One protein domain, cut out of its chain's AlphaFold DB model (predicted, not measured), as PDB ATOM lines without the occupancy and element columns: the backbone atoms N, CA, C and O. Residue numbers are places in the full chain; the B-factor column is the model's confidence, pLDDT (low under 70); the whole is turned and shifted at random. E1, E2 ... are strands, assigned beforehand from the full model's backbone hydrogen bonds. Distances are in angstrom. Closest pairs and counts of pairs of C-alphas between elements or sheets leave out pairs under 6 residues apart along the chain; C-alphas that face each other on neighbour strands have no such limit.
ATOM      1  N   ILE A 362     162.869 183.481 200.173       80.00
ATOM      2  CA  ILE A 362     161.483 183.557 200.650       80.00
ATOM      3  C   ILE A 362     161.434 183.859 202.138       80.00
ATOM      4  O   ILE A 362     162.294 183.434 202.910       80.00
ATOM      5  N   VAL A 363     160.376 184.545 202.539       80.75
ATOM      6  CA  VAL A 363     159.978 184.697 203.932       80.75
ATOM      7  C   VAL A 363     158.700 183.911 204.144       80.75
ATOM      8  O   VAL A 363     157.694 184.177 203.489       80.75
ATOM      9  N   LEU A 364     158.742 182.949 205.061       78.81
ATOM     10  CA  LEU A 364     157.557 182.257 205.555       78.81
ATOM     11  C   LEU A 364     157.082 182.925 206.842       78.81
ATOM     12  O   LEU A 364     157.739 182.803 207.873       78.81
ATOM     13  N   HIS A 365     155.927 183.580 206.800       79.19
ATOM     14  CA  HIS A 365     155.211 183.992 208.007       79.19
ATOM     15  C   HIS A 365     154.352 182.829 208.505       79.19
ATOM     16  O   HIS A 365     153.521 182.299 207.761       79.19
ATOM     17  N   LEU A 366     154.572 182.412 209.752       72.38
ATOM     18  CA  LEU A 366     153.872 181.297 210.391       72.38
ATOM     19  C   LEU A 366     152.855 181.855 211.392       72.38
ATOM     20  O   LEU A 366     153.250 182.462 212.379       72.38
ATOM     21  N   ARG A 367     151.556 181.586 211.164       63.09
ATOM     22  CA  ARG A 367     150.414 182.189 211.900       63.09
ATOM     23  C   ARG A 367     150.318 183.718 211.727       63.09
ATOM     24  O   ARG A 367     151.200 184.339 211.152       63.09
ATOM     25  N   ASP A 368     149.217 184.318 212.186       51.69
ATOM     26  CA  ASP A 368     148.982 185.777 212.168       51.69
ATOM     27  C   ASP A 368     149.842 186.546 213.212       51.69
ATOM     28  O   ASP A 368     149.461 187.632 213.647       51.69
ATOM     29  N   ASP A 369     150.981 185.983 213.637       50.06
ATOM     30  CA  ASP A 369     151.924 186.572 214.599       50.06
ATOM     31  C   ASP A 369     153.195 187.084 213.879       50.06
ATOM     32  O   ASP A 369     153.507 186.668 212.763       50.06
ATOM     33  N   ASP A 370     153.959 187.975 214.525       56.50
ATOM     34  CA  ASP A 370     155.147 188.674 213.978       56.50
ATOM     35  C   ASP A 370     156.384 187.770 213.702       56.50
ATOM     36  O   ASP A 370     157.471 188.277 213.410       56.50
ATOM     37  N   GLU A 371     156.275 186.438 213.791       62.62
ATOM     38  CA  GLU A 371     157.401 185.523 213.545       62.62
ATOM     39  C   GLU A 371     157.543 185.152 212.059       62.62
ATOM     40  O   GLU A 371     156.630 184.612 211.425       62.62
ATOM     41  N   SER A 372     158.735 185.396 211.506       77.50
ATOM     42  CA  SER A 372     159.079 185.106 210.116       77.50
ATOM     43  C   SER A 372     160.316 184.209 209.999       77.50
ATOM     44  O   SER A 372     161.310 184.368 210.711       77.50
ATOM     45  N   LEU A 373     160.267 183.248 209.075       82.50
ATOM     46  CA  LEU A 373     161.395 182.388 208.730       82.50
ATOM     47  C   LEU A 373     161.961 182.818 207.374       82.50
ATOM     48  O   LEU A 373     161.308 182.655 206.343       82.50
ATOM     49  N   HIS A 374     163.183 183.347 207.370       82.50
ATOM     50  CA  HIS A 374     163.905 183.667 206.140       82.50
ATOM     51  C   HIS A 374     164.590 182.411 205.603       82.50
ATOM     52  O   HIS A 374     165.373 181.770 206.304       82.50
ATOM     53  N   ILE A 375     164.297 182.064 204.356       82.69
ATOM     54  CA  ILE A 375     164.801 180.864 203.697       82.69
ATOM     55  C   ILE A 375     165.482 181.265 202.396       82.69
ATOM     56  O   ILE A 375     164.889 181.903 201.526       82.69
ATOM     57  N   SER A 376     166.718 180.806 202.231       80.69
ATOM     58  CA  SER A 376     167.401 180.821 200.941       80.69
ATOM     59  C   SER A 376     167.024 179.570 200.152       80.69
ATOM     60  O   SER A 376     167.199 178.452 200.642       80.69
ATOM     61  N   ILE A 377     166.513 179.754 198.936       82.75
ATOM     62  CA  ILE A 377     166.246 178.651 198.010       82.75
ATOM     63  C   ILE A 377     167.475 178.502 197.103       82.75
ATOM     64  O   ILE A 377     167.828 179.472 196.432       82.75
ATOM     65  N   PRO A 378     168.156 177.342 197.094       81.62
ATOM     66  CA  PRO A 378     169.300 177.118 196.223       81.62
ATOM     67  C   PRO A 378     168.867 177.082 194.753       81.62
ATOM     68  O   PRO A 378     167.729 176.729 194.434       81.62
ATOM     69  N   ASP A 379     169.800 177.401 193.855       73.88
ATOM     70  CA  ASP A 379     169.547 177.383 192.408       73.88
ATOM     71  C   ASP A 379     169.252 175.974 191.878       73.88
ATOM     72  O   ASP A 379     168.502 175.806 190.917       73.88
ATOM     73  N   GLU A 380     169.807 174.954 192.537       77.12
ATOM     74  CA  GLU A 380     169.600 173.548 192.214       77.12
ATOM     75  C   GLU A 380     169.225 172.734 193.459       77.12
ATOM     76  O   GLU A 380     169.766 172.928 194.549       77.12
ATOM     77  N   GLY A 381     168.331 171.761 193.267       82.56
ATOM     78  CA  GLY A 381     167.887 170.832 194.307       82.56
ATOM     79  C   GLY A 381     166.566 171.214 194.977       82.56
ATOM     80  O   GLY A 381     166.042 172.315 194.809       82.56
ATOM     81  N   ASP A 382     166.013 170.257 195.719       87.81
ATOM     82  CA  ASP A 382     164.729 170.399 196.403       87.81
ATOM     83  C   ASP A 382     164.941 170.810 197.867       87.81
ATOM     84  O   ASP A 382     165.636 170.135 198.630       87.81
ATOM     85  N   VAL A 383     164.262 171.873 198.295       91.56
ATOM     86  CA  VAL A 383     164.183 172.282 199.700       91.56
ATOM     87  C   VAL A 383     162.982 171.603 200.343       91.56
ATOM     88  O   VAL A 383     161.830 171.990 200.160       91.56
ATOM     89  N   ILE A 384     163.259 170.551 201.104       92.69
ATOM     90  CA  ILE A 384     162.229 169.758 201.789       92.69
ATOM     91  C   ILE A 384     161.698 170.490 203.026       92.69
ATOM     92  O   ILE A 384     162.457 170.775 203.954       92.69
ATOM     93  N   VAL A 385     160.384 170.702 203.063       94.00
ATOM     94  CA  VAL A 385     159.622 171.216 204.206       94.00
ATOM     95  C   VAL A 385     158.996 170.050 204.964       94.00
ATOM     96  O   VAL A 385     158.412 169.141 204.362       94.00
ATOM     97  N   GLY A 386     159.074 170.063 206.294       93.06
ATOM     98  CA  GLY A 386     158.406 169.050 207.103       93.06
ATOM     99  C   GLY A 386     158.672 169.168 208.595       93.06
ATOM    100  O   GLY A 386     158.833 170.257 209.137       93.06
ATOM    101  N   ARG A 387     158.695 168.017 209.265       91.81
ATOM    102  CA  ARG A 387     158.863 167.883 210.714       91.81
ATOM    103  C   ARG A 387     160.020 166.941 211.043       91.81
ATOM    104  O   ARG A 387     160.041 165.806 210.569       91.81
ATOM    105  N   ALA A 388     160.915 167.342 211.942       87.75
ATOM    106  CA  ALA A 388     161.909 166.433 212.501       87.75
ATOM    107  C   ALA A 388     161.282 165.305 213.348       87.75
ATOM    108  O   ALA A 388     160.253 165.448 214.014       87.75
ATOM    109  N   SER A 389     161.938 164.147 213.338       79.69
ATOM    110  CA  SER A 389     161.631 163.023 214.220       79.69
ATOM    111  C   SER A 389     162.898 162.643 214.986       79.69
ATOM    112  O   SER A 389     163.941 162.507 214.353       79.69
ATOM    113  N   PRO A 390     162.836 162.452 216.316       68.19
ATOM    114  CA  PRO A 390     164.002 162.054 217.107       68.19
ATOM    115  C   PRO A 390     164.512 160.637 216.784       68.19
ATOM    116  O   PRO A 390     165.604 160.279 217.205       68.19
ATOM    117  N   GLU A 391     163.742 159.841 216.037       69.38
ATOM    118  CA  GLU A 391     164.069 158.459 215.656       69.38
ATOM    119  C   GLU A 391     164.692 158.347 214.250       69.38
ATOM    120  O   GLU A 391     165.010 157.249 213.800       69.38
ATOM    121  N   SER A 392     164.833 159.463 213.525       68.19
ATOM    122  CA  SER A 392     165.301 159.496 212.135       68.19
ATOM    123  C   SER A 392     166.392 160.548 211.960       68.19
ATOM    124  O   SER A 392     166.146 161.726 212.204       68.19
ATOM    125  N   ASP A 393     167.548 160.144 211.427       66.75
ATOM    126  CA  ASP A 393     168.641 161.067 211.071       66.75
ATOM    127  C   ASP A 393     168.283 162.009 209.909       66.75
ATOM    128  O   ASP A 393     168.932 163.035 209.709       66.75
ATOM    129  N   ASN A 394     167.231 161.702 209.142       68.44
ATOM    130  CA  ASN A 394     166.794 162.551 208.039       68.44
ATOM    131  C   ASN A 394     165.966 163.740 208.555       68.44
ATOM    132  O   ASN A 394     164.778 163.591 208.867       68.44
ATOM    133  N   ARG A 395     166.598 164.915 208.655       79.75
ATOM    134  CA  ARG A 395     165.938 166.186 208.984       79.75
ATOM    135  C   ARG A 395     165.508 166.923 207.712       79.75
ATOM    136  O   ARG A 395     166.284 166.965 206.760       79.75
ATOM    137  N   PRO A 396     164.300 167.518 207.681       89.19
ATOM    138  CA  PRO A 396     163.917 168.395 206.581       89.19
ATOM    139  C   PRO A 396     164.817 169.640 206.558       89.19
ATOM    140  O   PRO A 396     165.337 170.055 207.594       89.19
ATOM    141  N   HIS A 397     164.967 170.248 205.382       92.00
ATOM    142  CA  HIS A 397     165.707 171.503 205.226       92.00
ATOM    143  C   HIS A 397     165.003 172.650 205.963       92.00
ATOM    144  O   HIS A 397     165.656 173.490 206.573       92.00
ATOM    145  N   ILE A 398     163.666 172.648 205.940       90.38
ATOM    146  CA  ILE A 398     162.813 173.551 206.715       90.38
ATOM    147  C   ILE A 398     162.054 172.711 207.748       90.38
ATOM    148  O   ILE A 398     161.123 171.974 207.404       90.38
ATOM    149  N   ASP A 399     162.475 172.803 209.011       91.44
ATOM    150  CA  ASP A 399     161.868 172.083 210.133       91.44
ATOM    151  C   ASP A 399     160.809 172.935 210.837       91.44
ATOM    152  O   ASP A 399     161.116 173.895 211.541       91.44
ATOM    153  N   LEU A 400     159.545 172.544 210.681       90.69
ATOM    154  CA  LEU A 400     158.401 173.233 211.272       90.69
ATOM    155  C   LEU A 400     158.062 172.738 212.691       90.69
ATOM    156  O   LEU A 400     157.056 173.154 213.265       90.69
ATOM    157  N   SER A 401     158.869 171.848 213.285       88.75
ATOM    158  CA  SER A 401     158.580 171.234 214.595       88.75
ATOM    159  C   SER A 401     158.342 172.252 215.711       88.75
ATOM    160  O   SER A 401     157.448 172.043 216.532       88.75
ATOM    161  N   ALA A 402     159.085 173.363 215.713       86.50
ATOM    162  CA  ALA A 402     158.936 174.442 216.692       86.50
ATOM    163  C   ALA A 402     157.553 175.126 216.644       86.50
ATOM    164  O   ALA A 402     157.136 175.726 217.628       86.50
ATOM    165  N   TYR A 403     156.812 174.970 215.543       85.94
ATOM    166  CA  TYR A 403     155.531 175.633 215.280       85.94
ATOM    167  C   TYR A 403     154.325 174.691 215.431       85.94
ATOM    168  O   TYR A 403     153.277 174.886 214.818       85.94
ATOM    169  N   GLY A 404     154.465 173.619 216.219       84.69
ATOM    170  CA  GLY A 404     153.376 172.666 216.462       84.69
ATOM    171  C   GLY A 404     153.055 171.773 215.257       84.69
ATOM    172  O   GLY A 404     151.941 171.258 215.145       84.69
ATOM    173  N   ALA A 405     154.020 171.562 214.355       87.12
ATOM    174  CA  ALA A 405     153.848 170.786 213.125       87.12
ATOM    175  C   ALA A 405     153.241 169.385 213.346       87.12
ATOM    176  O   ALA A 405     152.416 168.943 212.552       87.12
ATOM    177  N   ALA A 406     153.591 168.692 214.435       86.00
ATOM    178  CA  ALA A 406     153.023 167.375 214.742       86.00
ATOM    179  C   ALA A 406     151.505 167.431 214.992       86.00
ATOM    180  O   ALA A 406     150.760 166.628 214.437       86.00
ATOM    181  N   GLU A 407     151.054 168.400 215.791       87.25
ATOM    182  CA  GLU A 407     149.646 168.590 216.166       87.25
ATOM    183  C   GLU A 407     148.797 169.025 214.971       87.25
ATOM    184  O   GLU A 407     147.638 168.640 214.842       87.25
ATOM    185  N   HIS A 408     149.406 169.776 214.054       87.38
ATOM    186  CA  HIS A 408     148.770 170.223 212.819       87.38
ATOM    187  C   HIS A 408     148.898 169.192 211.687       87.38
ATOM    188  O   HIS A 408     148.503 169.464 210.557       87.38
ATOM    189  N   GLY A 409     149.422 167.995 211.965       88.12
ATOM    190  CA  GLY A 409     149.434 166.898 211.003       88.12
ATOM    191  C   GLY A 409     150.480 167.027 209.890       88.12
ATOM    192  O   GLY A 409     150.298 166.474 208.805       88.12
ATOM    193  N   VAL A 410     151.582 167.730 210.130       91.88
ATOM    194  CA  VAL A 410     152.677 167.863 209.164       91.88
ATOM    195  C   VAL A 410     153.527 166.579 209.137       91.88
ATOM    196  O   VAL A 410     154.091 166.147 210.151       91.88
ATOM    197  N   SER A 411     153.636 165.965 207.954       91.50
ATOM    198  CA  SER A 411     154.562 164.867 207.644       91.50
ATOM    199  C   SER A 411     156.044 165.214 207.852       91.50
ATOM    200  O   SER A 411     156.452 166.369 207.788       91.50
ATOM    201  N   ARG A 412     156.880 164.181 208.035       90.88
ATOM    202  CA  ARG A 412     158.345 164.326 208.175       90.88
ATOM    203  C   ARG A 412     159.000 164.954 206.940       90.88
ATOM    204  O   ARG A 412     159.784 165.884 207.069       90.88
ATOM    205  N   SER A 413     158.601 164.480 205.764       92.31
ATOM    206  CA  SER A 413     158.835 165.110 204.465       92.31
ATOM    207  C   SER A 413     157.454 165.401 203.895       92.31
ATOM    208  O   SER A 413     156.710 164.466 203.606       92.31
ATOM    209  N   HIS A 414     157.052 166.668 203.888       93.69
ATOM    210  CA  HIS A 414     155.679 167.064 203.579       93.69
ATOM    211  C   HIS A 414     155.563 167.598 202.158       93.69
ATOM    212  O   HIS A 414     154.758 167.107 201.373       93.69
ATOM    213  N   ALA A 415     156.401 168.571 201.826       95.81
ATOM    214  CA  ALA A 415     156.437 169.201 200.520       95.81
ATOM    215  C   ALA A 415     157.883 169.529 200.138       95.81
ATOM    216  O   ALA A 415     158.746 169.640 201.015       95.81
ATOM    217  N   SER A 416     158.150 169.692 198.847       94.12
ATOM    218  CA  SER A 416     159.388 170.288 198.349       94.12
ATOM    219  C   SER A 416     159.113 171.673 197.783       94.12
ATOM    220  O   SER A 416     158.088 171.902 197.143       94.12
ATOM    221  N   LEU A 417     160.044 172.590 198.029       91.88
ATOM    222  CA  LEU A 417     160.155 173.864 197.336       91.88
ATOM    223  C   LEU A 417     161.353 173.787 196.396       91.88
ATOM    224  O   LEU A 417     162.426 173.349 196.805       91.88
ATOM    225  N   LYS A 418     161.180 174.198 195.145       87.19
ATOM    226  CA  LYS A 418     162.231 174.092 194.135       87.19
ATOM    227  C   LYS A 418     162.243 175.314 193.234       87.19
ATOM    228  O   LYS A 418     161.191 175.770 192.791       87.19
ATOM    229  N   ARG A 419     163.435 175.820 192.926       81.62
ATOM    230  CA  ARG A 419     163.606 176.842 191.896       81.62
ATOM    231  C   ARG A 419     163.487 176.216 190.506       81.62
ATOM    232  O   ARG A 419     164.055 175.158 190.233       81.62
ATOM    233  N   SER A 420     162.763 176.872 189.608       70.88
ATOM    234  CA  SER A 420     162.777 176.538 188.189       70.88
ATOM    235  C   SER A 420     162.707 177.794 187.334       70.88
ATOM    236  O   SER A 420     161.674 178.462 187.263       70.88
ATOM    237  N   GLY A 421     163.840 178.139 186.718       70.69
ATOM    238  CA  GLY A 421     164.007 179.418 186.037       70.69
ATOM    239  C   GLY A 421     163.729 180.579 186.996       70.69
ATOM    240  O   GLY A 421     164.305 180.638 188.083       70.69
ATOM    241  N   ASN A 422     162.786 181.441 186.612       70.00
ATOM    242  CA  ASN A 422     162.373 182.623 187.384       70.00
ATOM    243  C   ASN A 422     161.129 182.361 188.256       70.00
ATOM    244  O   ASN A 422     160.396 183.285 188.619       70.00
ATOM    245  N   SER A 423     160.820 181.088 188.513       73.75
ATOM    246  CA  SER A 423     159.675 180.663 189.315       73.75
ATOM    247  C   SER A 423     160.131 179.817 190.492       73.75
ATOM    248  O   SER A 423     161.079 179.035 190.399       73.75
ATOM    249  N   LEU A 424     159.406 179.942 191.597       82.75
ATOM    250  CA  LEU A 424     159.476 179.006 192.705       82.75
ATOM    251  C   LEU A 424     158.288 178.056 192.592       82.75
ATOM    252  O   LEU A 424     157.170 178.502 192.346       82.75
ATOM    253  N   VAL A 425     158.511 176.757 192.757       86.56
ATOM    254  CA  VAL A 425     157.439 175.761 192.735       86.56
ATOM    255  C   VAL A 425     157.361 174.998 194.045       86.56
ATOM    256  O   VAL A 425     158.374 174.781 194.707       86.56
ATOM    257  N   VAL A 426     156.152 174.574 194.399       92.06
ATOM    258  CA  VAL A 426     155.847 173.676 195.509       92.06
ATOM    259  C   VAL A 426     155.302 172.357 194.966       92.06
ATOM    260  O   VAL A 426     154.525 172.341 194.010       92.06
ATOM    261  N   THR A 427     155.702 171.251 195.584       89.62
ATOM    262  CA  THR A 427     155.191 169.910 195.271       89.62
ATOM    263  C   THR A 427     154.846 169.185 196.565       89.62
ATOM    264  O   THR A 427     155.677 169.124 197.469       89.62
ATOM    265  N   ASP A 428     153.645 168.610 196.670       93.44
ATOM    266  CA  ASP A 428     153.308 167.733 197.799       93.44
ATOM    267  C   ASP A 428     154.032 166.385 197.654       93.44
ATOM    268  O   ASP A 428     153.907 165.706 196.633       93.44
ATOM    269  N   LEU A 429     154.775 165.973 198.683       91.31
ATOM    270  CA  LEU A 429     155.579 164.744 198.676       91.31
ATOM    271  C   LEU A 429     154.791 163.537 199.198       91.31
ATOM    272  O   LEU A 429     155.309 162.733 199.976       91.31
ATOM    273  N   ASN A 430     153.529 163.422 198.781       89.50
ATOM    274  CA  ASN A 430     152.580 162.424 199.267       89.50
ATOM    275  C   ASN A 430     152.409 162.496 200.791       89.50
ATOM    276  O   ASN A 430     152.552 161.513 201.527       89.50
ATOM    277  N   SER A 431     152.160 163.710 201.276       91.94
ATOM    278  CA  SER A 431     151.975 163.957 202.697       91.94
ATOM    279  C   SER A 431     150.665 163.337 203.202       91.94
ATOM    280  O   SER A 431     149.706 163.135 202.460       91.94
ATOM    281  N   THR A 432     150.594 163.023 204.499       85.50
ATOM    282  CA  THR A 432     149.428 162.324 205.068       85.50
ATOM    283  C   THR A 432     148.177 163.198 205.066       85.50
ATOM    284  O   THR A 432     147.084 162.705 204.804       85.50
ATOM    285  N   ASN A 433     148.332 164.492 205.350       82.56
ATOM    286  CA  ASN A 433     147.213 165.431 205.440       82.56
ATOM    287  C   ASN A 433     147.117 166.377 204.232       82.56
ATOM    288  O   ASN A 433     146.127 167.094 204.102       82.56
ATOM    289  N   GLY A 434     148.069 166.300 203.302       88.50
ATOM    290  CA  GLY A 434     148.108 167.104 202.089       88.50
ATOM    291  C   GLY A 434     148.652 168.515 202.301       88.50
ATOM    292  O   GLY A 434     148.589 169.079 203.395       88.50
ATOM    293  N   THR A 435     149.112 169.091 201.196       91.12
ATOM    294  CA  THR A 435     149.473 170.504 201.067       91.12
ATOM    295  C   THR A 435     148.337 171.262 200.378       91.12
ATOM    296  O   THR A 435     147.782 170.766 199.397       91.12
ATOM    297  N   LEU A 436     147.979 172.452 200.859       86.19
ATOM    298  CA  LEU A 436     147.077 173.372 200.163       86.19
ATOM    299  C   LEU A 436     147.835 174.645 199.772       86.19
ATOM    300  O   LEU A 436     148.572 175.198 200.585       86.19
ATOM    301  N   LEU A 437     147.600 175.132 198.557       83.81
ATOM    302  CA  LEU A 437     148.039 176.436 198.067       83.81
ATOM    303  C   LEU A 437     146.808 177.316 197.858       83.81
ATOM    304  O   LEU A 437     145.911 176.951 197.100       83.81
ATOM    305  N   ASN A 438     146.733 178.448 198.560       78.56
ATOM    306  CA  ASN A 438     145.598 179.379 198.519       78.56
ATOM    307  C   ASN A 438     144.235 178.684 198.725       78.56
ATOM    308  O   ASN A 438     143.247 178.993 198.063       78.56
ATOM    309  N   GLY A 439     144.193 177.698 199.630       70.62
ATOM    310  CA  GLY A 439     142.994 176.907 199.936       70.62
ATOM    311  C   GLY A 439     142.723 175.734 198.986       70.62
ATOM    312  O   GLY A 439     141.879 174.898 199.294       70.62
ATOM    313  N   GLN A 440     143.457 175.602 197.876       71.94
ATOM    314  CA  GLN A 440     143.335 174.466 196.960       71.94
ATOM    315  C   GLN A 440     144.324 173.364 197.324       71.94
ATOM    316  O   GLN A 440     145.529 173.597 197.372       71.94
ATOM    317  N   LYS A 441     143.823 172.149 197.554       78.00
ATOM    318  CA  LYS A 441     144.659 170.983 197.853       78.00
ATOM    319  C   LYS A 441     145.447 170.544 196.618       78.00
ATOM    320  O   LYS A 441     144.865 170.376 195.549       78.00
ATOM    321  N   LEU A 442     146.747 170.330 196.789       80.50
ATOM    322  CA  LEU A 442     147.623 169.756 195.773       80.50
ATOM    323  C   LEU A 442     147.437 168.241 195.738       80.50
ATOM    324  O   LEU A 442     147.347 167.587 196.783       80.50
ATOM    325  N   HIS A 443     147.433 167.668 194.538       75.62
ATOM    326  CA  HIS A 443     147.600 166.228 194.385       75.62
ATOM    327  C   HIS A 443     149.058 165.845 194.690       75.62
ATOM    328  O   HIS A 443     149.968 166.599 194.345       75.62
ATOM    329  N   PRO A 444     149.322 164.673 195.292       79.69
ATOM    330  CA  PRO A 444     150.686 164.186 195.474       79.69
ATOM    331  C   PRO A 444     151.490 164.214 194.166       79.69
ATOM    332  O   PRO A 444     151.018 163.734 193.133       79.69
ATOM    333  N   GLY A 445     152.690 164.795 194.209       77.50
ATOM    334  CA  GLY A 445     153.559 164.975 193.042       77.50
ATOM    335  C   GLY A 445     153.120 166.072 192.064       77.50
ATOM    336  O   GLY A 445     153.773 166.272 191.047       77.50
ATOM    337  N   GLU A 446     152.022 166.785 192.329       78.62
ATOM    338  CA  GLU A 446     151.612 167.924 191.514       78.62
ATOM    339  C   GLU A 446     152.498 169.135 191.795       78.62
ATOM    340  O   GLU A 446     152.549 169.637 192.918       78.62
ATOM    341  N   VAL A 447     153.141 169.632 190.742       80.81
ATOM    342  CA  VAL A 447     153.913 170.871 190.791       80.81
ATOM    343  C   VAL A 447     152.985 172.070 190.634       80.81
ATOM    344  O   VAL A 447     152.260 172.188 189.639       80.81
ATOM    345  N   ARG A 448     153.033 172.978 191.609       82.56
ATOM    346  CA  ARG A 448     152.357 174.278 191.581       82.56
ATOM    347  C   ARG A 448     153.360 175.409 191.693       82.56
ATOM    348  O   ARG A 448     154.320 175.313 192.446       82.56
ATOM    349  N   ILE A 449     153.130 176.481 190.946       83.88
ATOM    350  CA  ILE A 449     153.973 177.675 191.009       83.88
ATOM    351  C   ILE A 449     153.527 178.505 192.203       83.88
ATOM    352  O   ILE A 449     152.336 178.714 192.401       83.88
ATOM    353  N   LEU A 450     154.494 178.968 192.981       83.75
ATOM    354  CA  LEU A 450     154.284 179.918 194.056       83.75
ATOM    355  C   LEU A 450     154.401 181.343 193.527       83.75
ATOM    356  O   LEU A 450     155.216 181.638 192.647       83.75
ATOM    357  N   ARG A 451     153.611 182.232 194.112       81.19
ATOM    358  CA  ARG A 451     153.656 183.678 193.931       81.19
ATOM    359  C   ARG A 451     153.940 184.378 195.249       81.19
ATOM    360  O   ARG A 451     153.680 183.859 196.333       81.19
ATOM    361  N   ASP A 452     154.442 185.599 195.125       78.50
ATOM    362  CA  ASP A 452     154.566 186.515 196.248       78.50
ATOM    363  C   ASP A 452     153.191 186.779 196.891       78.50
ATOM    364  O   ASP A 452     152.242 187.166 196.204       78.50
ATOM    365  N   GLY A 453     153.090 186.552 198.200       79.12
ATOM    366  CA  GLY A 453     151.863 186.649 198.991       79.12
ATOM    367  C   GLY A 453     151.042 185.357 199.088       79.12
ATOM    368  O   GLY A 453     150.009 185.358 199.762       79.12
ATOM    369  N   ASP A 454     151.460 184.262 198.448       84.06
ATOM    370  CA  ASP A 454     150.708 183.007 198.480       84.06
ATOM    371  C   ASP A 454     150.613 182.420 199.890       84.06
ATOM    372  O   ASP A 454     151.544 182.446 200.694       84.06
ATOM    373  N   THR A 455     149.473 181.801 200.174       85.62
ATOM    374  CA  THR A 455     149.274 181.017 201.386       85.62
ATOM    375  C   THR A 455     149.584 179.548 201.124       85.62
ATOM    376  O   THR A 455     148.901 178.910 200.323       85.62
ATOM    377  N   LEU A 456     150.508 178.970 201.890       90.88
ATOM    378  CA  LEU A 456     150.715 177.523 201.956       90.88
ATOM    379  C   LEU A 456     150.204 176.942 203.264       90.88
ATOM    380  O   LEU A 456     150.527 177.433 204.343       90.88
ATOM    381  N   GLN A 457     149.455 175.849 203.179       90.94
ATOM    382  CA  GLN A 457     149.018 175.082 204.335       90.94
ATOM    383  C   GLN A 457     149.560 173.653 204.256       90.94
ATOM    384  O   GLN A 457     149.231 172.916 203.332       90.94
ATOM    385  N   PHE A 458     150.359 173.251 205.242       93.00
ATOM    386  CA  PHE A 458     150.881 171.890 205.377       93.00
ATOM    387  C   PHE A 458     150.059 171.151 206.434       93.00
ATOM    388  O   PHE A 458     150.134 171.469 207.624       93.00
ATOM    389  N   GLY A 459     149.229 170.189 206.029       90.81
ATOM    390  CA  GLY A 459     148.188 169.650 206.904       90.81
ATOM    391  C   GLY A 459     147.239 170.762 207.359       90.81
ATOM    392  O   GLY A 459     146.536 171.343 206.542       90.81
ATOM    393  N   ASN A 460     147.241 171.091 208.651       85.31
ATOM    394  CA  ASN A 460     146.474 172.200 209.230       85.31
ATOM    395  C   ASN A 460     147.338 173.429 209.573       85.31
ATOM    396  O   ASN A 460     146.829 174.388 210.151       85.31
ATOM    397  N   LEU A 461     148.639 173.412 209.265       87.00
ATOM    398  CA  LEU A 461     149.552 174.509 209.583       87.00
ATOM    399  C   LEU A 461     149.620 175.494 208.415       87.00
ATOM    400  O   LEU A 461     150.162 175.158 207.366       87.00
ATOM    401  N   LYS A 462     149.077 176.699 208.602       88.38
ATOM    402  CA  LYS A 462     149.006 177.755 207.583       88.38
ATOM    403  C   LYS A 462     150.214 178.697 207.659       88.38
ATOM    404  O   LYS A 462     150.633 179.085 208.748       88.38
ATOM    405  N   THR A 463     150.731 179.077 206.497       87.94
ATOM    406  CA  THR A 463     151.881 179.964 206.298       87.94
ATOM    407  C   THR A 463     151.621 180.919 205.136       87.94
ATOM    408  O   THR A 463     150.890 180.560 204.212       87.94
ATOM    409  N   HIS A 464     152.215 182.109 205.169       85.50
ATOM    410  CA  HIS A 464     152.224 183.048 204.044       85.50
ATOM    411  C   HIS A 464     153.650 183.180 203.506       85.50
ATOM    412  O   HIS A 464     154.588 183.346 204.286       85.50
ATOM    413  N   ILE A 465     153.807 183.076 202.190       84.38
ATOM    414  CA  ILE A 465     155.074 183.212 201.473       84.38
ATOM    415  C   ILE A 465     155.189 184.621 200.918       84.38
ATOM    416  O   ILE A 465     154.296 185.078 200.214       84.38
ATOM    417  N   TYR A 466     156.330 185.259 201.152       83.50
ATOM    418  CA  TYR A 466     156.713 186.500 200.483       83.50
ATOM    419  C   TYR A 466     158.078 186.342 199.821       83.50
ATOM    420  O   TYR A 466     158.984 185.736 200.396       83.50
ATOM    421  N   PHE A 467     158.227 186.863 198.607       82.62
ATOM    422  CA  PHE A 467     159.476 186.837 197.852       82.62
ATOM    423  C   PHE A 467     160.332 188.046 198.244       82.62
ATOM    424  O   PHE A 467     159.838 189.174 198.289       82.62
ATOM    425  N   GLN A 468     161.612 187.808 198.533       73.31
ATOM    426  CA  GLN A 468     162.591 188.840 198.887       73.31
ATOM    427  C   GLN A 468     163.630 189.050 197.803       73.31
ATOM    428  O   GLN A 468     164.028 188.047 197.169       73.31
TER     429      GLN A 468
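What this domain is: This is residues 362 to 468 of the 468 residues of the protein "FHA domain-containing protein" of Chloroflexi bacterium (UniProt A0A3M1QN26). Two strongly twisted sheets lie face to face as a sandwich, E2, E1, E9, E8 and E6 in one and E3, E4, E5 and E7 in the other. A long link without named elements, residues 387 to 414, runs from E3 to E4 and reaches one end of the longest axis. The printed part has 107 residues with nine named strands, E1 to E9 in number order along it, and no named helix; both sheets are antiparallel throughout. The class is all strand, though named strands hold 45 of the 107 residues, under half. The whole is compact, with a radius of gyration of the C-alphas of 12.6 A and spans of 37 by 29 by 25 A.

How they stand to each other: E1, residues 362 to 366, and E2, residues 372 to 376, form a hairpin, with N 364 and O 373 2.9 A apart. On the other side of E1 is E9, residues 461 to 467, antiparallel at 151 degrees, with N 363 and O 466 2.8 A apart. E9 forms a hairpin with E8, residues 455 to 458, where N 463 and O 456 are 2.7 A apart. The edge strand E6, residues 435 to 437, is antiparallel to E8 at 173 degrees, with N 436 and O 457 2.8 A apart. In the second sheet E3, residues 382 to 386, E4, residues 415 to 420, and E5, residues 423 to 428, make a meander, each strand the antiparallel neighbour of the one before. N 383 and O 417 are 2.8 A apart, and N 418 and O 425 2.9 A. E7, residues 447 to 450, is the edge strand beside E5, with N 426 and O 448 2.8 A apart. The sheets' facing parts are 9.7 A centre to centre, their best planes 24 degrees apart. Between the sheets, the closest C-alphas of E5 and E6, Asp 428 and Thr 435, are 5.8 A apart.

Where its parts are: E1 begins at C-alpha 362, (161.483, 183.557, 200.650), and spans 12.6 A. E2 spans 13.1 A and E3 12.5 A. E4, 15.7 A long, begins at C-alpha 415, (156.437, 169.201, 200.520), and E5 spans 16.7 A. E6, E7 and E8 span 6.8, 9.6 and 10.1 A. E9, 19.7 A long, ends at C-alpha 467, (159.476, 186.837, 197.852).

The domain as a whole: The C-alphas farthest apart, Glu 391 and Asn 422, are 37.2 A apart. The printed part has no cut, and E3 to E4 is its long link. Mean pLDDT of the printed part is 82.6; residues 367 to 371 and 390 to 394 are under 70.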